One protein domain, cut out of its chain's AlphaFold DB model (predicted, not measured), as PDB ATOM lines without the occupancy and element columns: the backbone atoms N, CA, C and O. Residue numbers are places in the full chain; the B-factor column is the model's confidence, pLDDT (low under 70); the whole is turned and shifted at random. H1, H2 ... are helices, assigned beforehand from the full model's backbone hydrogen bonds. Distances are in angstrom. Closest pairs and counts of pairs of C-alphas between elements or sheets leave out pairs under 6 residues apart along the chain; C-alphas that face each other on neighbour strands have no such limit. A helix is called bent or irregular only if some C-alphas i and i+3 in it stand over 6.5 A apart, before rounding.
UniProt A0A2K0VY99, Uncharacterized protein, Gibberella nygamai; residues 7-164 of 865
ATOM      1  N   ALA A   7     -39.151 -27.472  39.353       74.06
ATOM      2  CA  ALA A   7     -38.271 -28.334  38.566       74.06
ATOM      3  C   ALA A   7     -38.050 -27.818  37.132       74.06
ATOM      4  O   ALA A   7     -36.910 -27.782  36.685       74.06
ATOM      5  N   GLU A   8     -39.093 -27.344  36.439       78.69
ATOM      6  CA  GLU A   8     -38.945 -26.732  35.111       78.69
ATOM      7  C   GLU A   8     -38.124 -25.435  35.179       78.69
ATOM      8  O   GLU A   8     -37.245 -25.220  34.351       78.69
ATOM      9  N   GLN A   9     -38.351 -24.578  36.182       83.31
ATOM     10  CA  GLN A   9     -37.572 -23.345  36.352       83.31
ATOM     11  C   GLN A   9     -36.086 -23.629  36.613       83.31
ATOM     12  O   GLN A   9     -35.224 -22.910  36.105       83.31
ATOM     13  N   ASP A  10     -35.773 -24.671  37.382       86.31
ATOM     14  CA  ASP A  10     -34.395 -25.079  37.665       86.31
ATOM     15  C   ASP A  10     -33.761 -25.860  36.498       86.31
ATOM     16  O   ASP A  10     -32.567 -25.705  36.236       86.31
ATOM     17  N   PHE A  11     -34.554 -26.591  35.708       87.62
ATOM     18  CA  PHE A  11     -34.117 -27.185  34.443       87.62
ATOM     19  C   PHE A  11     -33.744 -26.115  33.409       87.62
ATOM     20  O   PHE A  11     -32.689 -26.206  32.786       87.62
ATOM     21  N   GLN A  12     -34.545 -25.050  33.276       85.38
ATOM     22  CA  GLN A  12     -34.217 -23.933  32.386       85.38
ATOM     23  C   GLN A  12     -32.901 -23.247  32.798       85.38
ATOM     24  O   GLN A  12     -32.072 -22.965  31.934       85.38
ATOM     25  N   LYS A  13     -32.632 -23.072  34.104       86.69
ATOM     26  CA  LYS A  13     -31.334 -22.561  34.600       86.69
ATOM     27  C   LYS A  13     -30.154 -23.469  34.226       86.69
ATOM     28  O   LYS A  13     -29.067 -22.957  33.971       86.69
ATOM     29  N   LEU A  14     -30.358 -24.790  34.182       86.44
ATOM     30  CA  LEU A  14     -29.330 -25.770  33.806       86.44
ATOM     31  C   LEU A  14     -28.978 -25.709  32.307       86.44
ATOM     32  O   LEU A  14     -27.804 -25.818  31.957       86.44
ATOM     33  N   ILE A  15     -29.972 -25.542  31.426       87.00
ATOM     34  CA  ILE A  15     -29.789 -25.670  29.965       87.00
ATOM     35  C   ILE A  15     -29.626 -24.336  29.219       87.00
ATOM     36  O   ILE A  15     -29.012 -24.311  28.152       87.00
ATOM     37  N   GLN A  16     -30.123 -23.217  29.759       83.94
ATOM     38  CA  GLN A  16     -30.054 -21.906  29.098       83.94
ATOM     39  C   GLN A  16     -28.620 -21.446  28.738       83.94
ATOM     40  O   GLN A  16     -28.456 -20.885  27.649       83.94
ATOM     41  N   PRO A  17     -27.569 -21.691  29.555       82.50
ATOM     42  CA  PRO A  17     -26.189 -21.392  29.160       82.50
ATOM     43  C   PRO A  17     -25.737 -22.200  27.934       82.50
ATOM     44  O   PRO A  17     -25.151 -21.640  27.009       82.50
ATOM     45  N   LEU A  18     -26.094 -23.489  27.885       82.50
ATOM     46  CA  LEU A  18     -25.670 -24.430  26.841       82.50
ATOM     47  C   LEU A  18     -26.176 -24.012  25.459       82.50
ATOM     48  O   LEU A  18     -25.424 -24.031  24.488       82.50
ATOM     49  N   TYR A  19     -27.441 -23.587  25.367       80.62
ATOM     50  CA  TYR A  19     -27.994 -23.082  24.109       80.62
ATOM     51  C   TYR A  19     -27.300 -21.802  23.645       80.62
ATOM     52  O   TYR A  19     -27.038 -21.660  22.454       80.62
ATOM     53  N   LYS A  20     -26.968 -20.888  24.565       78.06
ATOM     54  CA  LYS A  20     -26.281 -19.632  24.235       78.06
ATOM     55  C   LYS A  20     -24.871 -19.885  23.688       78.06
ATOM     56  O   LYS A  20     -24.482 -19.277  22.696       78.06
ATOM     57  N   GLU A  21     -24.123 -20.791  24.308       72.12
ATOM     58  CA  GLU A  21     -22.764 -21.157  23.885       72.12
ATOM     59  C   GLU A  21     -22.766 -21.983  22.586       72.12
ATOM     60  O   GLU A  21     -21.975 -21.714  21.680       72.12
ATOM     61  N   CYS A  22     -23.713 -22.914  22.438       69.94
ATOM     62  CA  CYS A  22     -23.900 -23.697  21.216       69.94
ATOM     63  C   CYS A  22     -24.324 -22.826  20.016       69.94
ATOM     64  O   CYS A  22     -23.771 -22.981  18.928       69.94
ATOM     65  N   TYR A  23     -25.256 -21.881  20.201       69.12
ATOM     66  CA  TYR A  23     -25.711 -20.974  19.138       69.12
ATOM     67  C   TYR A  23     -24.576 -20.085  18.609       69.12
ATOM     68  O   TYR A  23     -24.434 -19.912  17.403       69.12
ATOM     69  N   ASN A  24     -23.700 -19.607  19.500       65.19
ATOM     70  CA  ASN A  24     -22.517 -18.819  19.136       65.19
ATOM     71  C   ASN A  24     -21.426 -19.620  18.381       65.19
ATOM     72  O   ASN A  24     -20.427 -19.027  17.981       65.19
ATOM     73  N   SER A  25     -21.582 -20.942  18.218       61.25
ATOM     74  CA  SER A  25     -20.532 -21.866  17.745       61.25
ATOM     75  C   SER A  25     -20.869 -22.603  16.432       61.25
ATOM     76  O   SER A  25     -20.185 -23.558  16.062       61.25
ATOM     77  N   GLN A  26     -21.927 -22.208  15.716       57.81
ATOM     78  CA  GLN A  26     -22.349 -22.826  14.445       57.81
ATOM     79  C   GLN A  26     -21.825 -21.983  13.266       57.81
ATOM     80  O   GLN A  26     -22.016 -20.775  13.249       57.81
ATOM     81  N   THR A  27     -21.109 -22.545  12.286       47.06
ATOM     82  CA  THR A  27     -21.699 -23.478  11.302       47.06
ATOM     83  C   THR A  27     -20.987 -24.824  11.098       47.06
ATOM     84  O   THR A  27     -21.653 -25.783  10.718       47.06
ATOM     85  N   GLN A  28     -19.672 -24.948  11.320       49.00
ATOM     86  CA  GLN A  28     -18.926 -26.164  10.925       49.00
ATOM     87  C   GLN A  28     -19.041 -27.339  11.918       49.00
ATOM     88  O   GLN A  28     -19.045 -28.500  11.502       49.00
ATOM     89  N   HIS A  29     -19.171 -27.072  13.222       52.66
ATOM     90  CA  HIS A  29     -19.035 -28.105  14.260       52.66
ATOM     91  C   HIS A  29     -20.109 -29.209  14.230       52.66
ATOM     92  O   HIS A  29     -19.820 -30.339  14.618       52.66
ATOM     93  N   LEU A  30     -21.329 -28.932  13.749       50.56
ATOM     94  CA  LEU A  30     -22.428 -29.911  13.782       50.56
ATOM     95  C   LEU A  30     -22.214 -31.105  12.834       50.56
ATOM     96  O   LEU A  30     -22.560 -32.226  13.205       50.56
ATOM     97  N   LYS A  31     -21.604 -30.901  11.652       47.66
ATOM     98  CA  LYS A  31     -21.270 -32.010  10.734       47.66
ATOM     99  C   LYS A  31     -20.177 -32.918  11.316       47.66
ATOM    100  O   LYS A  31     -20.267 -34.133  11.184       47.66
ATOM    101  N   ALA A  32     -19.176 -32.347  11.993       51.03
ATOM    102  CA  ALA A  32     -18.132 -33.122  12.668       51.03
ATOM    103  C   ALA A  32     -18.681 -33.896  13.880       51.03
ATOM    104  O   ALA A  32     -18.359 -35.066  14.066       51.03
ATOM    105  N   PHE A  33     -19.560 -33.268  14.666       55.09
ATOM    106  CA  PHE A  33     -20.103 -33.850  15.892       55.09
ATOM    107  C   PHE A  33     -20.927 -35.131  15.669       55.09
ATOM    108  O   PHE A  33     -20.819 -36.063  16.461       55.09
ATOM    109  N   ALA A  34     -21.705 -35.217  14.583       54.44
ATOM    110  CA  ALA A  34     -22.431 -36.446  14.248       54.44
ATOM    111  C   ALA A  34     -21.476 -37.646  14.075       54.44
ATOM    112  O   ALA A  34     -21.711 -38.714  14.632       54.44
ATOM    113  N   ILE A  35     -20.348 -37.423  13.390       49.47
ATOM    114  CA  ILE A  35     -19.305 -38.430  13.149       49.47
ATOM    115  C   ILE A  35     -18.583 -38.804  14.458       49.47
ATOM    116  O   ILE A  35     -18.184 -39.950  14.637       49.47
ATOM    117  N   GLU A  36     -18.435 -37.868  15.402       59.84
ATOM    118  CA  GLU A  36     -17.860 -38.163  16.723       59.84
ATOM    119  C   GLU A  36     -18.761 -39.055  17.596       59.84
ATOM    120  O   GLU A  36     -18.225 -39.821  18.392       59.84
ATOM    121  N   ILE A  37     -20.095 -39.004  17.455       65.38
ATOM    122  CA  ILE A  37     -21.009 -39.897  18.197       65.38
ATOM    123  C   ILE A  37     -20.850 -41.351  17.739       65.38
ATOM    124  O   ILE A  37     -20.702 -42.240  18.581       65.38
ATOM    125  N   ASP A  38     -20.856 -41.586  16.425       61.97
ATOM    126  CA  ASP A  38     -20.798 -42.934  15.841       61.97
ATOM    127  C   ASP A  38     -19.474 -43.665  16.159       61.97
ATOM    128  O   ASP A  38     -19.421 -44.892  16.141       61.97
ATOM    129  N   LEU A  39     -18.420 -42.922  16.525       61.56
ATOM    130  CA  LEU A  39     -17.109 -43.444  16.941       61.56
ATOM    131  C   LEU A  39     -16.987 -43.737  18.452       61.56
ATOM    132  O   LEU A  39     -15.938 -44.200  18.911       61.56
ATOM    133  N   VAL A  40     -18.016 -43.468  19.263       72.44
ATOM    134  CA  VAL A  40     -18.018 -43.827  20.690       72.44
ATOM    135  C   VAL A  40     -18.669 -45.197  20.884       72.44
ATOM    136  O   VAL A  40     -19.803 -45.418  20.481       72.44
ATOM    137  N   VAL A  41     -17.978 -46.108  21.572       78.81
ATOM    138  CA  VAL A  41     -18.523 -47.424  21.953       78.81
ATOM    139  C   VAL A  41     -19.525 -47.274  23.117       78.81
ATOM    140  O   VAL A  41     -19.170 -46.639  24.115       78.81
ATOM    141  N   PRO A  42     -20.723 -47.900  23.089       83.19
ATOM    142  CA  PRO A  42     -21.727 -47.800  24.161       83.19
ATOM    143  C   PRO A  42     -21.199 -48.091  25.576       83.19
ATOM    144  O   PRO A  42     -21.530 -47.383  26.528       83.19
ATOM    145  N   LEU A  43     -20.310 -49.080  25.725       78.62
ATOM    146  CA  LEU A  43     -19.674 -49.399  27.009       78.62
ATOM    147  C   LEU A  43     -18.813 -48.235  27.546       78.62
ATOM    148  O   LEU A  43     -18.822 -47.963  28.745       78.62
ATOM    149  N   ARG A  44     -18.136 -47.478  26.669       79.38
ATOM    150  CA  ARG A  44     -17.359 -46.278  27.037       79.38
ATOM    151  C   ARG A  44     -18.261 -45.153  27.550       79.38
ATOM    152  O   ARG A  44     -17.858 -44.422  28.456       79.38
ATOM    153  N   VAL A  45     -19.481 -45.031  27.024       85.06
ATOM    154  CA  VAL A  45     -20.501 -44.092  27.523       85.06
ATOM    155  C   VAL A  45     -20.896 -44.452  28.961       85.06
ATOM    156  O   VAL A  45     -20.844 -43.595  29.846       85.06
ATOM    157  N   LEU A  46     -21.198 -45.730  29.217       83.62
ATOM    158  CA  LEU A  46     -21.569 -46.234  30.546       83.62
ATOM    159  C   LEU A  46     -20.418 -46.079  31.564       83.62
ATOM    160  O   LEU A  46     -20.624 -45.573  32.670       83.62
ATOM    161  N   ILE A  47     -19.185 -46.410  31.160       79.44
ATOM    162  CA  ILE A  47     -17.962 -46.181  31.949       79.44
ATOM    163  C   ILE A  47     -17.763 -44.688  32.238       79.44
ATOM    164  O   ILE A  47     -17.329 -44.339  33.334       79.44
ATOM    165  N   THR A  48     -18.107 -43.785  31.313       83.94
ATOM    166  CA  THR A  48     -17.967 -42.333  31.527       83.94
ATOM    167  C   THR A  48     -18.941 -41.823  32.594       83.94
ATOM    168  O   THR A  48     -18.528 -41.037  33.445       83.94
ATOM    169  N   TYR A  49     -20.191 -42.304  32.624       87.50
ATOM    170  CA  TYR A  49     -21.128 -41.995  33.717       87.50
ATOM    171  C   TYR A  49     -20.615 -42.523  35.071       87.50
ATOM    172  O   TYR A  49     -20.663 -41.822  36.084       87.50
ATOM    173  N   HIS A  50     -20.066 -43.741  35.095       80.75
ATOM    174  CA  HIS A  50     -19.537 -44.314  36.332       80.75
ATOM    175  C   HIS A  50     -18.258 -43.607  36.822       80.75
ATOM    176  O   HIS A  50     -18.125 -43.365  38.018       80.75
ATOM    177  N   SER A  51     -17.340 -43.223  35.931       81.38
ATOM    178  CA  SER A  51     -16.005 -42.713  36.301       81.38
ATOM    179  C   SER A  51     -15.886 -41.186  36.421       81.38
ATOM    180  O   SER A  51     -15.080 -40.717  37.220       81.38
ATOM    181  N   ASN A  52     -16.677 -40.391  35.690       84.88
ATOM    182  CA  ASN A  52     -16.590 -38.925  35.725       84.88
ATOM    183  C   ASN A  52     -17.727 -38.315  36.564       84.88
ATOM    184  O   ASN A  52     -18.875 -38.248  36.127       84.88
ATOM    185  N   GLU A  53     -17.395 -37.798  37.749       87.56
ATOM    186  CA  GLU A  53     -18.364 -37.205  38.683       87.56
ATOM    187  C   GLU A  53     -19.095 -35.970  38.137       87.56
ATOM    188  O   GLU A  53     -20.267 -35.770  38.456       87.56
ATOM    189  N   LYS A  54     -18.448 -35.157  37.287       86.94
ATOM    190  CA  LYS A  54     -19.092 -33.992  36.658       86.94
ATOM    191  C   LYS A  54     -20.138 -34.420  35.637       86.94
ATOM    192  O   LYS A  54     -21.238 -33.872  35.632       86.94
ATOM    193  N   VAL A  55     -19.814 -35.413  34.805       89.25
ATOM    194  CA  VAL A  55     -20.785 -36.030  33.889       89.25
ATOM    195  C   VAL A  55     -21.918 -36.650  34.701       89.25
ATOM    196  O   VAL A  55     -23.074 -36.321  34.458       89.25
ATOM    197  N   ARG A  56     -21.603 -37.468  35.713       90.19
ATOM    198  CA  ARG A  56     -22.598 -38.123  36.574       90.19
ATOM    199  C   ARG A  56     -23.562 -37.114  37.201       90.19
ATOM    200  O   ARG A  56     -24.769 -37.249  37.039       90.19
ATOM    201  N   GLY A  57     -23.041 -36.062  37.836       90.31
ATOM    202  CA  GLY A  57     -23.838 -35.008  38.471       90.31
ATOM    203  C   GLY A  57     -24.674 -34.183  37.487       90.31
ATOM    204  O   GLY A  57     -25.820 -33.851  37.787       90.31
ATOM    205  N   PHE A  58     -24.151 -33.886  36.292       91.94
ATOM    206  CA  PHE A  58     -24.929 -33.226  35.239       91.94
ATOM    207  C   PHE A  58     -26.096 -34.108  34.762       91.94
ATOM    208  O   PHE A  58     -27.231 -33.644  34.674       91.94
ATOM    209  N   ILE A  59     -25.833 -35.391  34.506       93.62
ATOM    210  CA  ILE A  59     -26.824 -36.360  34.020       93.62
ATOM    211  C   ILE A  59     -27.888 -36.673  35.080       93.62
ATOM    212  O   ILE A  59     -29.074 -36.725  34.761       93.62
ATOM    213  N   ASP A  60     -27.499 -36.766  36.351       92.00
ATOM    214  CA  ASP A  60     -28.426 -36.873  37.478       92.00
ATOM    215  C   ASP A  60     -29.355 -35.653  37.589       92.00
ATOM    216  O   ASP A  60     -30.540 -35.805  37.889       92.00
ATOM    217  N   ASN A  61     -28.844 -34.446  37.326       91.19
ATOM    218  CA  ASN A  61     -29.664 -33.234  37.295       91.19
ATOM    219  C   ASN A  61     -30.627 -33.228  36.098       91.19
ATOM    220  O   ASN A  61     -31.778 -32.827  36.262       91.19
ATOM    221  N   VAL A  62     -30.225 -33.737  34.926       91.81
ATOM    222  CA  VAL A  62     -31.150 -33.955  33.796       91.81
ATOM    223  C   VAL A  62     -32.254 -34.947  34.190       91.81
ATOM    224  O   VAL A  62     -33.430 -34.638  34.009       91.81
ATOM    225  N   ALA A  63     -31.912 -36.083  34.807       90.31
ATOM    226  CA  ALA A  63     -32.884 -37.085  35.263       90.31
ATOM    227  C   ALA A  63     -33.897 -36.526  36.286       90.31
ATOM    228  O   ALA A  63     -35.085 -36.864  36.257       90.31
ATOM    229  N   LYS A  64     -33.443 -35.649  37.189       88.44
ATOM    230  CA  LYS A  64     -34.266 -35.056  38.259       88.44
ATOM    231  C   LYS A  64     -35.111 -33.865  37.797       88.44
ATOM    232  O   LYS A  64     -36.228 -33.717  38.279       88.44
ATOM    233  N   LEU A  65     -34.602 -33.031  36.886       89.56
ATOM    234  CA  LEU A  65     -35.216 -31.740  36.545       89.56
ATOM    235  C   LEU A  65     -35.956 -31.726  35.197       89.56
ATOM    236  O   LEU A  65     -36.910 -30.967  35.048       89.56
ATOM    237  N   CYS A  66     -35.565 -32.555  34.222       88.81
ATOM    238  CA  CYS A  66     -36.196 -32.563  32.899       88.81
ATOM    239  C   CYS A  66     -37.670 -32.998  32.988       88.81
ATOM    240  O   CYS A  66     -37.966 -34.083  33.494       88.81
ATOM    241  N   THR A  67     -38.602 -32.162  32.518       86.94
ATOM    242  CA  THR A  67     -40.059 -32.403  32.629       86.94
ATOM    243  C   THR A  67     -40.697 -32.975  31.361       86.94
ATOM    244  O   THR A  67     -41.745 -33.614  31.440       86.94
ATOM    245  N   LYS A  68     -40.054 -32.754  30.207       85.62
ATOM    246  CA  LYS A  68     -40.528 -33.052  28.848       85.62
ATOM    247  C   LYS A  68     -39.329 -33.283  27.906       85.62
ATOM    248  O   LYS A  68     -38.276 -32.685  28.158       85.62
ATOM    249  N   PRO A  69     -39.455 -34.049  26.807       87.81
ATOM    250  CA  PRO A  69     -38.363 -34.240  25.850       87.81
ATOM    251  C   PRO A  69     -37.770 -32.912  25.354       87.81
ATOM    252  O   PRO A  69     -38.482 -32.042  24.857       87.81
ATOM    253  N   THR A  70     -36.458 -32.754  25.514       87.31
ATOM    254  CA  THR A  70     -35.716 -31.507  25.299       87.31
ATOM    255  C   THR A  70     -34.335 -31.827  24.716       87.31
ATOM    256  O   THR A  70     -33.582 -32.609  25.286       87.31
ATOM    257  N   PHE A  71     -33.957 -31.222  23.589       85.94
ATOM    258  CA  PHE A  71     -32.624 -31.419  22.998       85.94
ATOM    259  C   PHE A  71     -31.545 -30.706  23.832       85.94
ATOM    260  O   PHE A  71     -31.589 -29.481  23.932       85.94
ATOM    261  N   ILE A  72     -30.578 -31.429  24.411       87.88
ATOM    262  CA  ILE A  72     -29.564 -30.851  25.320       87.88
ATOM    263  C   ILE A  72     -28.161 -30.883  24.679       87.88
ATOM    264  O   ILE A  72     -27.514 -31.931  24.689       87.88
ATOM    265  N   PRO A  73     -27.634 -29.757  24.154       81.81
ATOM    266  CA  PRO A  73     -26.284 -29.690  23.591       81.81
ATOM    267  C   PRO A  73     -25.225 -29.591  24.706       81.81
ATOM    268  O   PRO A  73     -24.712 -28.516  24.999       81.81
ATOM    269  N   VAL A  74     -24.920 -30.711  25.371       84.50
ATOM    270  CA  VAL A  74     -23.962 -30.754  26.495       84.50
ATOM    271  C   VAL A  74     -22.539 -30.462  26.010       84.50
ATOM    272  O   VAL A  74     -21.976 -31.263  25.271       84.50
ATOM    273  N   LEU A  75     -21.932 -29.350  26.429       81.12
ATOM    274  CA  LEU A  75     -20.594 -28.953  25.972       81.12
ATOM    275  C   LEU A  75     -19.485 -29.561  26.841       81.12
ATOM    276  O   LEU A  75     -19.671 -29.813  28.032       81.12
ATOM    277  N   ASN A  76     -18.296 -29.771  26.272       75.31
ATOM    278  CA  ASN A  76     -17.155 -30.328  27.013       75.31
ATOM    279  C   ASN A  76     -16.776 -29.460  28.220       75.31
ATOM    280  O   ASN A  76     -16.441 -30.001  29.273       75.31
ATOM    281  N   GLN A  77     -16.907 -28.136  28.112       73.50
ATOM    282  CA  GLN A  77     -16.635 -27.199  29.206       73.50
ATOM    283  C   GLN A  77     -17.638 -27.321  30.369       73.50
ATOM    284  O   GLN A  77     -17.270 -27.079  31.516       73.50
ATOM    285  N   THR A  78     -18.865 -27.788  30.108       73.81
ATOM    286  CA  THR A  78     -19.886 -28.063  31.133       73.81
ATOM    287  C   THR A  78     -19.495 -29.235  32.042       73.81
ATOM    288  O   THR A  78     -19.798 -29.224  33.233       73.81
ATOM    289  N   VAL A  79     -18.819 -30.255  31.492       76.44
ATOM    290  CA  VAL A  79     -18.605 -31.560  32.155       76.44
ATOM    291  C   VAL A  79     -17.135 -31.959  32.360       76.44
ATOM    292  O   VAL A  79     -16.860 -33.017  32.923       76.44
ATOM    293  N   SER A  80     -16.178 -31.120  31.952       70.69
ATOM    294  CA  SER A  80     -14.732 -31.406  32.031       70.69
ATOM    295  C   SER A  80     -13.974 -30.403  32.913       70.69
ATOM    296  O   SER A  80     -14.564 -29.567  33.603       70.69
ATOM    297  N   THR A  81     -12.645 -30.495  32.953       52.28
ATOM    298  CA  THR A  81     -11.758 -29.463  33.514       52.28
ATOM    299  C   THR A  81     -11.583 -28.274  32.550       52.28
ATOM    300  O   THR A  81     -11.800 -28.427  31.345       52.28
ATOM    301  N   PRO A  82     -11.206 -27.076  33.046       46.72
ATOM    302  CA  PRO A  82     -10.918 -25.925  32.187       46.72
ATOM    303  C   PRO A  82      -9.771 -26.217  31.208       46.72
ATOM    304  O   PRO A  82      -8.767 -26.806  31.604       46.72
ATOM    305  N   GLY A  83      -9.909 -25.771  29.954       51.59
ATOM    306  CA  GLY A  83      -8.883 -25.901  28.907       51.59
ATOM    307  C   GLY A  83      -9.288 -26.731  27.681       51.59
ATOM    308  O   GLY A  83      -8.596 -26.677  26.671       51.59
ATOM    309  N   LEU A  84     -10.409 -27.459  27.730       54.66
ATOM    310  CA  LEU A  84     -10.948 -28.179  26.566       54.66
ATOM    311  C   LEU A  84     -11.773 -27.264  25.630       54.66
ATOM    312  O   LEU A  84     -12.337 -26.267  26.099       54.66
ATOM    313  N   PRO A  85     -11.881 -27.594  24.323       59.47
ATOM    314  CA  PRO A  85     -12.684 -26.838  23.357       59.47
ATOM    315  C   PRO A  85     -14.160 -26.688  23.753       59.47
ATOM    316  O   PRO A  85     -14.717 -27.517  24.471       59.47
ATOM    317  N   THR A  86     -14.820 -25.662  23.212       64.06
ATOM    318  CA  THR A  86     -16.261 -25.378  23.381       64.06
ATOM    319  C   THR A  86     -17.190 -26.383  22.679       64.06
ATOM    320  O   THR A  86     -18.407 -26.237  22.742       64.06
ATOM    321  N   ASN A  87     -16.645 -27.416  22.026       70.94
ATOM    322  CA  ASN A  87     -17.404 -28.447  21.313       70.94
ATOM    323  C   ASN A  87     -18.383 -29.200  22.235       70.94
ATOM    324  O   ASN A  87     -18.150 -29.341  23.441       70.94
ATOM    325  N   ILE A  88     -19.431 -29.773  21.638       76.56
ATOM    326  CA  ILE A  88     -20.342 -30.723  22.296       76.56
ATOM    327  C   ILE A  88     -19.538 -31.952  22.767       76.56
ATOM    328  O   ILE A  88     -18.593 -32.375  22.108       76.56
ATOM    329  N   SER A  89     -19.871 -32.501  23.936       83.62
ATOM    330  CA  SER A  89     -19.206 -33.658  24.543       83.62
ATOM    331  C   SER A  89     -19.946 -34.949  24.178       83.62
ATOM    332  O   SER A  89     -21.046 -35.149  24.700       83.62
ATOM    333  N   PRO A  90     -19.396 -35.845  23.330       84.50
ATOM    334  CA  PRO A  90     -20.146 -36.990  22.809       84.50
ATOM    335  C   PRO A  90     -20.741 -37.879  23.909       84.50
ATOM    336  O   PRO A  90     -21.958 -38.044  23.963       84.50
ATOM    337  N   CYS A  91     -19.933 -38.365  24.860       87.06
ATOM    338  CA  CYS A  91     -20.422 -39.232  25.941       87.06
ATOM    339  C   CYS A  91     -21.521 -38.571  26.790       87.06
ATOM    340  O   CYS A  91     -22.529 -39.208  27.089       87.06
ATOM    341  N   ALA A  92     -21.353 -37.302  27.180       89.31
ATOM    342  CA  ALA A  92     -22.332 -36.617  28.025       89.31
ATOM    343  C   ALA A  92     -23.605 -36.234  27.250       89.31
ATOM    344  O   ALA A  92     -24.698 -36.286  27.807       89.31
ATOM    345  N   PHE A  93     -23.492 -35.922  25.957       90.00
ATOM    346  CA  PHE A  93     -24.634 -35.717  25.071       90.00
ATOM    347  C   PHE A  93     -25.447 -37.006  24.881       90.00
ATOM    348  O   PHE A  93     -26.671 -36.968  25.001       90.00
ATOM    349  N   ILE A  94     -24.789 -38.148  24.646       91.00
ATOM    350  CA  ILE A  94     -25.451 -39.458  24.531       91.00
ATOM    351  C   ILE A  94     -26.190 -39.781  25.835       91.00
ATOM    352  O   ILE A  94     -27.384 -40.074  25.805       91.00
ATOM    353  N   LEU A  95     -25.526 -39.650  26.991       92.94
ATOM    354  CA  LEU A  95     -26.145 -39.867  28.305       92.94
ATOM    355  C   LEU A  95     -27.355 -38.947  28.542       92.94
ATOM    356  O   LEU A  95     -28.380 -39.407  29.043       92.94
ATOM    357  N   ALA A  96     -27.269 -37.670  28.155       92.81
ATOM    358  CA  ALA A  96     -28.339 -36.693  28.365       92.81
ATOM    359  C   ALA A  96     -29.594 -36.970  27.521       92.81
ATOM    360  O   ALA A  96     -30.674 -36.497  27.873       92.81
ATOM    361  N   HIS A  97     -29.478 -37.746  26.441       92.94
ATOM    362  CA  HIS A  97     -30.618 -38.195  25.638       92.94
ATOM    363  C   HIS A  97     -31.050 -39.627  25.991       92.94
ATOM    364  O   HIS A  97     -32.249 -39.895  26.023       92.94
ATOM    365  N   ALA A  98     -30.130 -40.517  26.378       93.81
ATOM    366  CA  ALA A  98     -30.462 -41.833  26.930       93.81
ATOM    367  C   ALA A  98     -31.295 -41.721  28.223       93.81
ATOM    368  O   ALA A  98     -32.312 -42.394  28.364       93.81
ATOM    369  N   VAL A  99     -30.962 -40.791  29.126       93.50
ATOM    370  CA  VAL A  99     -31.793 -40.497  30.311       93.50
ATOM    371  C   VAL A  99     -33.182 -39.964  29.942       93.50
ATOM    372  O   VAL A  99     -34.142 -40.203  30.667       93.50
ATOM    373  N   GLN A 100     -33.340 -39.295  28.801       93.06
ATOM    374  CA  GLN A 100     -34.664 -38.868  28.337       93.06
ATOM    375  C   GLN A 100     -35.468 -40.017  27.716       93.06
ATOM    376  O   GLN A 100     -36.687 -40.031  27.842       93.06
ATOM    377  N   ILE A 101     -34.809 -41.025  27.135       92.88
ATOM    378  CA  ILE A 101     -35.464 -42.291  26.775       92.88
ATOM    379  C   ILE A 101     -35.993 -42.984  28.046       92.88
ATOM    380  O   ILE A 101     -37.131 -43.440  28.042       92.88
ATOM    381  N   LEU A 102     -35.245 -42.978  29.158       90.75
ATOM    382  CA  LEU A 102     -35.739 -43.490  30.450       90.75
ATOM    383  C   LEU A 102     -36.949 -42.706  30.988       90.75
ATOM    384  O   LEU A 102     -37.896 -43.302  31.490       90.75
ATOM    385  N   LEU A 103     -36.925 -41.374  30.880       90.50
ATOM    386  CA  LEU A 103     -37.984 -40.506  31.408       90.50
ATOM    387  C   LEU A 103     -39.279 -40.492  30.584       90.50
ATOM    388  O   LEU A 103     -40.313 -40.156  31.156       90.50
ATOM    389  N   PHE A 104     -39.226 -40.773  29.275       91.31
ATOM    390  CA  PHE A 104     -40.332 -40.470  28.352       91.31
ATOM    391  C   PHE A 104     -40.673 -41.572  27.334       91.31
ATOM    392  O   PHE A 104     -41.587 -41.374  26.536       91.31
ATOM    393  N   ALA A 105     -39.956 -42.700  27.274       89.06
ATOM    394  CA  ALA A 105     -40.281 -43.743  26.295       89.06
ATOM    395  C   ALA A 105     -41.596 -44.459  26.669       89.06
ATOM    396  O   ALA A 105     -41.636 -45.118  27.711       89.06
ATOM    397  N   PRO A 106     -42.653 -44.395  25.838       86.88
ATOM    398  CA  PRO A 106     -43.896 -45.104  26.098       86.88
ATOM    399  C   PRO A 106     -43.736 -46.605  25.825       86.88
ATOM    400  O   PRO A 106     -42.825 -47.041  25.110       86.88
ATOM    401  N   GLN A 107     -44.663 -47.399  26.356       83.25
ATOM    402  CA  GLN A 107     -44.867 -48.771  25.888       83.25
ATOM    403  C   GLN A 107     -45.546 -48.764  24.507       83.25
ATOM    404  O   GLN A 107     -45.012 -49.368  23.574       83.25
ATOM    405  N   ASP A 108     -46.626 -47.986  24.358       80.12
ATOM    406  CA  ASP A 108     -47.448 -47.908  23.142       80.12
ATOM    407  C   ASP A 108     -47.184 -46.659  22.288       80.12
ATOM    408  O   ASP A 108     -47.146 -45.525  22.788       80.12
ATOM    409  N   TRP A 109     -47.080 -46.863  20.972       78.19
ATOM    410  CA  TRP A 109     -46.973 -45.778  19.996       78.19
ATOM    411  C   TRP A 109     -48.301 -45.029  19.836       78.19
ATOM    412  O   TRP A 109     -49.332 -45.620  19.529       78.19
ATOM    413  N   ASP A 110     -48.235 -43.711  19.985       79.00
ATOM    414  CA  ASP A 110     -49.336 -42.767  19.810       79.00
ATOM    415  C   ASP A 110     -48.730 -41.484  19.205       79.00
ATOM    416  O   ASP A 110     -47.804 -40.921  19.804       79.00
ATOM    417  N   PRO A 111     -49.157 -41.058  17.998       72.06
ATOM    418  CA  PRO A 111     -48.569 -39.914  17.304       72.06
ATOM    419  C   PRO A 111     -48.952 -38.563  17.924       72.06
ATOM    420  O   PRO A 111     -48.195 -37.606  17.765       72.06
ATOM    421  N   ASP A 112     -50.076 -38.489  18.643       80.94
ATOM    422  CA  ASP A 112     -50.606 -37.261  19.249       80.94
ATOM    423  C   ASP A 112     -50.232 -37.143  20.746       80.94
ATOM    424  O   ASP A 112     -50.616 -36.188  21.431       80.94
ATOM    425  N   ARG A 113     -49.442 -38.097  21.268       85.31
ATOM    426  CA  ARG A 113     -49.036 -38.173  22.678       85.31
ATOM    427  C   ARG A 113     -48.251 -36.939  23.133       85.31
ATOM    428  O   ARG A 113     -47.134 -36.675  22.683       85.31
ATOM    429  N   VAL A 114     -48.765 -36.257  24.157       85.00
ATOM    430  CA  VAL A 114     -48.003 -35.251  24.911       85.00
ATOM    431  C   VAL A 114     -47.049 -35.957  25.880       85.00
ATOM    432  O   VAL A 114     -47.436 -36.369  26.972       85.00
ATOM    433  N   TYR A 115     -45.788 -36.100  25.474       84.06
ATOM    434  CA  TYR A 115     -44.736 -36.707  26.292       84.06
ATOM    435  C   TYR A 115     -44.484 -35.916  27.587       84.06
ATOM    436  O   TYR A 115     -44.138 -34.733  27.565       84.06
ATOM    437  N   THR A 116     -44.608 -36.607  28.717       83.38
ATOM    438  CA  THR A 116     -44.398 -36.107  30.084       83.38
ATOM    439  C   THR A 116     -43.690 -37.181  30.910       83.38
ATOM    440  O   THR A 116     -43.711 -38.350  30.532       83.38
ATOM    441  N   ARG A 117     -43.054 -36.800  32.025       83.25
ATOM    442  CA  ARG A 117     -42.430 -37.736  32.985       83.25
ATOM    443  C   ARG A 117     -43.425 -38.365  33.976       83.25
ATOM    444  O   ARG A 117     -43.005 -38.976  34.955       83.25
ATOM    445  N   ASP A 118     -44.710 -38.091  33.787       83.50
ATOM    446  CA  ASP A 118     -45.800 -38.459  34.685       83.50
ATOM    447  C   ASP A 118     -46.343 -39.852  34.336       83.50
ATOM    448  O   ASP A 118     -46.924 -40.045  33.268       83.50
ATOM    449  N   LEU A 119     -46.136 -40.815  35.236       77.69
ATOM    450  CA  LEU A 119     -46.510 -42.220  35.037       77.69
ATOM    451  C   LEU A 119     -48.032 -42.432  35.003       77.69
ATOM    452  O   LEU A 119     -48.489 -43.400  34.400       77.69
ATOM    453  N   ASP A 120     -48.812 -41.518  35.589       82.69
ATOM    454  CA  ASP A 120     -50.278 -41.569  35.532       82.69
ATOM    455  C   ASP A 120     -50.818 -41.103  34.161       82.69
ATOM    456  O   ASP A 120     -51.990 -41.315  33.848       82.69
ATOM    457  N   ALA A 121     -49.976 -40.492  33.313       82.50
ATOM    458  CA  ALA A 121     -50.363 -40.021  31.982       82.50
ATOM    459  C   ALA A 121     -50.236 -41.098  30.885       82.50
ATOM    460  O   ALA A 121     -51.016 -41.082  29.932       82.50
ATOM    461  N   TYR A 122     -49.257 -42.007  30.979       86.25
ATOM    462  CA  TYR A 122     -49.135 -43.200  30.125       86.25
ATOM    463  C   TYR A 122     -48.126 -44.210  30.692       86.25
ATOM    464  O   TYR A 122     -47.204 -43.858  31.422       86.25
ATOM    465  N   ALA A 123     -48.256 -45.481  30.300       84.50
ATOM    466  CA  ALA A 123     -47.305 -46.521  30.679       84.50
ATOM    467  C   ALA A 123     -45.928 -46.288  30.024       84.50
ATOM    468  O   ALA A 123     -45.798 -46.265  28.796       84.50
ATOM    469  N   HIS A 124     -44.889 -46.143  30.850       85.44
ATOM    470  CA  HIS A 124     -43.502 -45.999  30.404       85.44
ATOM    471  C   HIS A 124     -42.821 -47.362  30.215       85.44
ATOM    472  O   HIS A 124     -43.142 -48.344  30.883       85.44
ATOM    473  N   ARG A 125     -41.836 -47.420  29.315       84.38
ATOM    474  CA  ARG A 125     -40.978 -48.593  29.070       84.38
ATOM    475  C   ARG A 125     -39.943 -48.834  30.181       84.38
ATOM    476  O   ARG A 125     -39.377 -49.921  30.241       84.38
ATOM    477  N   PHE A 126     -39.699 -47.836  31.029       85.56
ATOM    478  CA  PHE A 126     -38.712 -47.859  32.109       85.56
ATOM    479  C   PHE A 126     -39.305 -47.278  33.409       85.56
ATOM    480  O   PHE A 126     -40.173 -46.404  33.319       85.56
ATOM    481  N   PRO A 127     -38.830 -47.689  34.605       79.00
ATOM    482  CA  PRO A 127     -37.816 -48.724  34.850       79.00
ATOM    483  C   PRO A 127     -38.305 -50.121  34.446       79.00
ATOM    484  O   PRO A 127     -39.509 -50.376  34.401       79.00
ATOM    485  N   THR A 128     -37.381 -51.029  34.135       75.25
ATOM    486  CA  THR A 128     -37.755 -52.426  33.887       75.25
ATOM    487  C   THR A 128     -38.217 -53.082  35.201       75.25
ATOM    488  O   THR A 128     -37.602 -52.824  36.234       75.25
ATOM    489  N   PRO A 129     -39.237 -53.964  35.207       72.94
ATOM    490  CA  PRO A 129     -39.561 -54.771  36.381       72.94
ATOM    491  C   PRO A 129     -38.381 -55.625  36.877       72.94
ATOM    492  O   PRO A 129     -37.595 -56.147  36.078       72.94
ATOM    493  N   ASP A 130     -38.307 -55.846  38.193       64.81
ATOM    494  CA  ASP A 130     -37.276 -56.679  38.837       64.81
ATOM    495  C   ASP A 130     -37.209 -58.100  38.257       64.81
ATOM    496  O   ASP A 130     -36.130 -58.677  38.124       64.81
ATOM    497  N   THR A 131     -38.357 -58.637  37.834       60.94
ATOM    498  CA  THR A 131     -38.499 -59.947  37.178       60.94
ATOM    499  C   THR A 131     -37.784 -60.054  35.826       60.94
ATOM    500  O   THR A 131     -37.652 -61.158  35.307       60.94
ATOM    501  N   ILE A 132     -37.311 -58.936  35.257       60.31
ATOM    502  CA  ILE A 132     -36.560 -58.860  33.991       60.31
ATOM    503  C   ILE A 132     -35.258 -58.031  34.169       60.31
ATOM    504  O   ILE A 132     -34.790 -57.339  33.255       60.31
ATOM    505  N   GLY A 133     -34.680 -58.091  35.379       56.47
ATOM    506  CA  GLY A 133     -33.346 -57.576  35.741       56.47
ATOM    507  C   GLY A 133     -33.315 -56.280  36.568       56.47
ATOM    508  O   GLY A 133     -32.321 -56.014  37.252       56.47
ATOM    509  N   GLY A 134     -34.413 -55.510  36.572       55.50
ATOM    510  CA  GLY A 134     -34.429 -54.080  36.925       55.50
ATOM    511  C   GLY A 134     -33.934 -53.667  38.320       55.50
ATOM    512  O   GLY A 134     -33.490 -52.535  38.486       55.50
ATOM    513  N   GLY A 135     -33.944 -54.557  39.315       55.81
ATOM    514  CA  GLY A 135     -33.629 -54.211  40.712       55.81
ATOM    515  C   GLY A 135     -32.188 -54.469  41.170       55.81
ATOM    516  O   GLY A 135     -31.872 -54.259  42.339       55.81
ATOM    517  N   THR A 136     -31.308 -54.981  40.302       54.47
ATOM    518  CA  THR A 136     -30.070 -55.669  40.744       54.47
ATOM    519  C   THR A 136     -28.780 -54.838  40.724       54.47
ATOM    520  O   THR A 136     -27.742 -55.315  41.185       54.47
ATOM    521  N   THR A 137     -28.801 -53.606  40.205       58.62
ATOM    522  CA  THR A 137     -27.589 -52.791  39.967       58.62
ATOM    523  C   THR A 137     -27.678 -51.389  40.596       58.62
ATOM    524  O   THR A 137     -28.768 -50.958  40.973       58.62
ATOM    525  N   PRO A 138     -26.552 -50.652  40.746       58.88
ATOM    526  CA  PRO A 138     -26.564 -49.285  41.273       58.88
ATOM    527  C   PRO A 138     -27.530 -48.358  40.523       58.88
ATOM    528  O   PRO A 138     -27.755 -48.518  39.323       58.88
ATOM    529  N   VAL A 139     -28.079 -47.369  41.232       72.81
ATOM    530  CA  VAL A 139     -29.213 -46.568  40.747       72.81
ATOM    531  C   VAL A 139     -28.772 -45.177  40.282       72.81
ATOM    532  O   VAL A 139     -28.195 -44.402  41.044       72.81
ATOM    533  N   ILE A 140     -29.105 -44.834  39.043       78.12
ATOM    534  CA  ILE A 140     -28.880 -43.526  38.418       78.12
ATOM    535  C   ILE A 140     -29.891 -42.530  38.949       78.12
ATOM    536  O   ILE A 140     -31.095 -42.797  38.925       78.12
ATOM    537  N   ALA A 141     -29.413 -41.382  39.429       73.44
ATOM    538  CA  ALA A 141     -30.225 -40.332  40.039       73.44
ATOM    539  C   ALA A 141     -31.111 -40.764  41.233       73.44
ATOM    540  O   ALA A 141     -31.815 -39.916  41.783       73.44
ATOM    541  N   GLY A 142     -31.066 -42.034  41.656       76.75
ATOM    542  CA  GLY A 142     -32.051 -42.652  42.548       76.75
ATOM    543  C   GLY A 142     -33.369 -43.067  41.870       76.75
ATOM    544  O   GLY A 142     -34.355 -43.239  42.576       76.75
ATOM    545  N   LEU A 143     -33.408 -43.189  40.532       79.56
ATOM    546  CA  LEU A 143     -34.629 -43.434  39.742       79.56
ATOM    547  C   LEU A 143     -34.597 -44.682  38.837       79.56
ATOM    548  O   LEU A 143     -35.636 -45.313  38.669       79.56
ATOM    549  N   PHE A 144     -33.453 -45.029  38.236       85.06
ATOM    550  CA  PHE A 144     -33.346 -46.107  37.235       85.06
ATOM    551  C   PHE A 144     -32.091 -46.956  37.452       85.06
ATOM    552  O   PHE A 144     -31.089 -46.444  37.951       85.06
ATOM    553  N   SER A 145     -32.106 -48.226  37.051       84.31
ATOM    554  CA  SER A 145     -30.933 -49.100  37.174       84.31
ATOM    555  C   SER A 145     -29.855 -48.787  36.128       84.31
ATOM    556  O   SER A 145     -30.135 -48.246  35.053       84.31
ATOM    557  N   MET A 146     -28.602 -49.163  36.406       81.62
ATOM    558  CA  MET A 146     -27.524 -49.088  35.406       81.62
ATOM    559  C   MET A 146     -27.811 -49.957  34.169       81.62
ATOM    560  O   MET A 146     -27.351 -49.621  33.077       81.62
ATOM    561  N   GLU A 147     -28.597 -51.031  34.312       82.88
ATOM    562  CA  GLU A 147     -29.049 -51.840  33.178       82.88
ATOM    563  C   GLU A 147     -30.079 -51.094  32.311       82.88
ATOM    564  O   GLU A 147     -29.938 -51.082  31.087       82.88
ATOM    565  N   ASP A 148     -31.054 -50.403  32.915       85.81
ATOM    566  CA  ASP A 148     -32.014 -49.568  32.179       85.81
ATOM    567  C   ASP A 148     -31.282 -48.515  31.334       85.81
ATOM    568  O   ASP A 148     -31.577 -48.355  30.149       85.81
ATOM    569  N   LEU A 149     -30.279 -47.830  31.898       88.62
ATOM    570  CA  LEU A 149     -29.474 -46.863  31.142       88.62
ATOM    571  C   LEU A 149     -28.664 -47.516  30.029       88.62
ATOM    572  O   LEU A 149     -28.571 -46.933  28.952       88.62
ATOM    573  N   TYR A 150     -28.087 -48.697  30.245       88.69
ATOM    574  CA  TYR A 150     -27.383 -49.391  29.171       88.69
ATOM    575  C   TYR A 150     -28.341 -49.742  28.021       88.69
ATOM    576  O   TYR A 150     -28.054 -49.433  26.863       88.69
ATOM    577  N   ARG A 151     -29.539 -50.252  28.341       87.06
ATOM    578  CA  ARG A 151     -30.634 -50.477  27.380       87.06
ATOM    579  C   ARG A 151     -31.042 -49.170  26.674       87.06
ATOM    580  O   ARG A 151     -31.199 -49.163  25.456       87.06
ATOM    581  N   ALA A 152     -31.137 -48.047  27.387       91.00
ATOM    582  CA  ALA A 152     -31.473 -46.737  26.817       91.00
ATOM    583  C   ALA A 152     -30.358 -46.129  25.940       91.00
ATOM    584  O   ALA A 152     -30.658 -45.489  24.931       91.00
ATOM    585  N   ILE A 153     -29.081 -46.360  26.265       91.25
ATOM    586  CA  ILE A 153     -27.941 -46.014  25.402       91.25
ATOM    587  C   ILE A 153     -28.033 -46.827  24.105       91.25
ATOM    588  O   ILE A 153     -27.977 -46.247  23.023       91.25
ATOM    589  N   LEU A 154     -28.243 -48.146  24.180       88.25
ATOM    590  CA  LEU A 154     -28.398 -48.991  22.989       88.25
ATOM    591  C   LEU A 154     -29.597 -48.560  22.122       88.25
ATOM    592  O   LEU A 154     -29.463 -48.475  20.901       88.25
ATOM    593  N   LEU A 155     -30.730 -48.191  22.733       87.12
ATOM    594  CA  LEU A 155     -31.876 -47.605  22.021       87.12
ATOM    595  C   LEU A 155     -31.526 -46.276  21.332       87.12
ATOM    596  O   LEU A 155     -31.969 -46.045  20.209       87.12
ATOM    597  N   PHE A 156     -30.710 -45.419  21.954       87.56
ATOM    598  CA  PHE A 156     -30.242 -44.174  21.336       87.56
ATOM    599  C   PHE A 156     -29.385 -44.439  20.085       87.56
ATOM    600  O   PHE A 156     -29.664 -43.874  19.026       87.56
ATOM    601  N   TYR A 157     -28.412 -45.355  20.156       82.75
ATOM    602  CA  TYR A 157     -27.617 -45.764  18.985       82.75
ATOM    603  C   TYR A 157     -28.472 -46.426  17.896       82.75
ATOM    604  O   TYR A 157     -28.278 -46.152  16.711       82.75
ATOM    605  N   TYR A 158     -29.452 -47.251  18.270       79.00
ATOM    606  CA  TYR A 158     -30.392 -47.846  17.319       79.00
ATOM    607  C   TYR A 158     -31.229 -46.777  16.598       79.00
ATOM    608  O   TYR A 158     -31.395 -46.843  15.381       79.00
ATOM    609  N   LEU A 159     -31.703 -45.749  17.313       75.62
ATOM    610  CA  LEU A 159     -32.436 -44.620  16.728       75.62
ATOM    611  C   LEU A 159     -31.570 -43.765  15.789       75.62
ATOM    612  O   LEU A 159     -32.098 -43.253  14.800       75.62
ATOM    613  N   LEU A 160     -30.263 -43.637  16.050       72.62
ATOM    614  CA  LEU A 160     -29.314 -42.997  15.131       72.62
ATOM    615  C   LEU A 160     -29.088 -43.845  13.872       72.62
ATOM    616  O   LEU A 160     -29.388 -43.374  12.773       72.62
ATOM    617  N   LYS A 161     -28.682 -45.118  14.015       68.25
ATOM    618  CA  LYS A 161     -28.505 -46.041  12.874       68.25
ATOM    619  C   LYS A 161     -29.775 -46.120  12.008       68.25
ATOM    620  O   LYS A 161     -29.689 -46.066  10.785       68.25
ATOM    621  N   ARG A 162     -30.965 -46.149  12.626       64.12
ATOM    622  CA  ARG A 162     -32.272 -46.153  11.938       64.12
ATOM    623  C   ARG A 162     -32.615 -44.832  11.231       64.12
ATOM    624  O   ARG A 162     -33.364 -44.865  10.259       64.12
ATOM    625  N   ARG A 163     -32.099 -43.683  11.685       60.28
ATOM    626  CA  ARG A 163     -32.293 -42.374  11.025       60.28
ATOM    627  C   ARG A 163     -31.354 -42.140   9.844       60.28
ATOM    628  O   ARG A 163     -31.735 -41.414   8.932       60.28
ATOM    629  N   ASN A 164     -30.189 -42.783   9.833       56.09
ATOM    630  CA  ASN A 164     -29.231 -42.701   8.725       56.09
ATOM    631  C   ASN A 164     -29.656 -43.540   7.494       56.09
ATOM    632  O   ASN A 164     -29.011 -43.464   6.452       56.09
TER     633      ASN A 164
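What this domain is: This is residues 7 to 164 of the 865 residues of an uncharacterized protein of Gibberella nygamai (UniProt A0A2K0VY99). The longest helix, H7, crosses H6, which runs through the middle of the domain; H4 lies side by side with H6, and H3 and H2 pack crosswise on the first part of H6. H1 lies to the outside and meets the last residues of H4 with its own first residues, and the long unnamed stretch of residues 105 to 145 goes beyond the last residue of H6 and returns to H7. The printed part has 158 residues, with seven named helices, H1 to H7 in chain order, and no named strand: the class is all helix, the packing mostly crossed. It is compact, with a radius of gyration of the C-alphas of 15.6 A, and rounded, with spans of 45 by 33 by 33 A.

How they stand to each other: H7, residues 146 to 163, touches H6, residues 90 to 104, with residues 148 to 156 alone; they are about perpendicular, at 77 degrees, and the closest C-alphas, of Ala 98 and Ala 152, are 5.0 A apart. H6 and H4, residues 53 to 65, are the hubs, touching four helices each. They touch each other at a shallow tilt of 26 degrees, the same way, with the C-alphas of Ile 59 and Ala 96 closest, at 5.9 A. H3, residues 42 to 51, touches H6 about perpendicular, at 87 degrees, closest at the C-alphas of Val 45 and Cys 91, 5.1 A. H3 touches H7 at a steep tilt of 40 degrees, opposite ways, closest at Pro 42 and Ile 153, C-alphas 6.6 A apart, and touches H4 only at the corner, Tyr 49 to Arg 56, C-alphas 5.0 A apart. H2, residues 29 to 38, touches H6 about perpendicular, at 74 degrees, closest at the C-alphas of Ile 37 and Pro 90, 5.5 A. H1, residues 7 to 23, touches H4 with residues 7 to 11 alone, at a steep tilt of 55 degrees, opposite ways; the closest C-alphas, of Ala 7 and Leu 65, are 5.0 A apart. H5, residues 76 to 79, only just touches H4, with 3 pairs of C-alphas within 8 A, the closest those of Lys 54 and Val 79, 5.1 A. In H3, H4 and H7 every O i to N i+4 pair is within hydrogen-bond range; H1 has 11 of 13, H2 5 of 6 and H6 10 of 11, and H5 is too short for such a pair.

Where its parts are: H7 is 25.7 A long and ends at C-alpha 163 (-32.293, -42.374, 11.025). H1, 24.3 A, begins at C-alpha 7 (-38.271, -28.334, 38.566); it is irregular, with C-alphas 14 and 17 7.1 A apart, and has a kink of 32 degrees near residue 15. H6 is 21.2 A long and H4 17.8 A.

The domain as a whole: The C-alphas of Thr 27 and Thr 131, the two farthest apart, are 47.8 A apart. The printed part has no cut, and the link from H6 to H7, 41 residues, is long. The mean pLDDT of the printed part is 77.8; residues 22 to 39, 81 to 86, 130 to 138 and 161 to 164 are under 70.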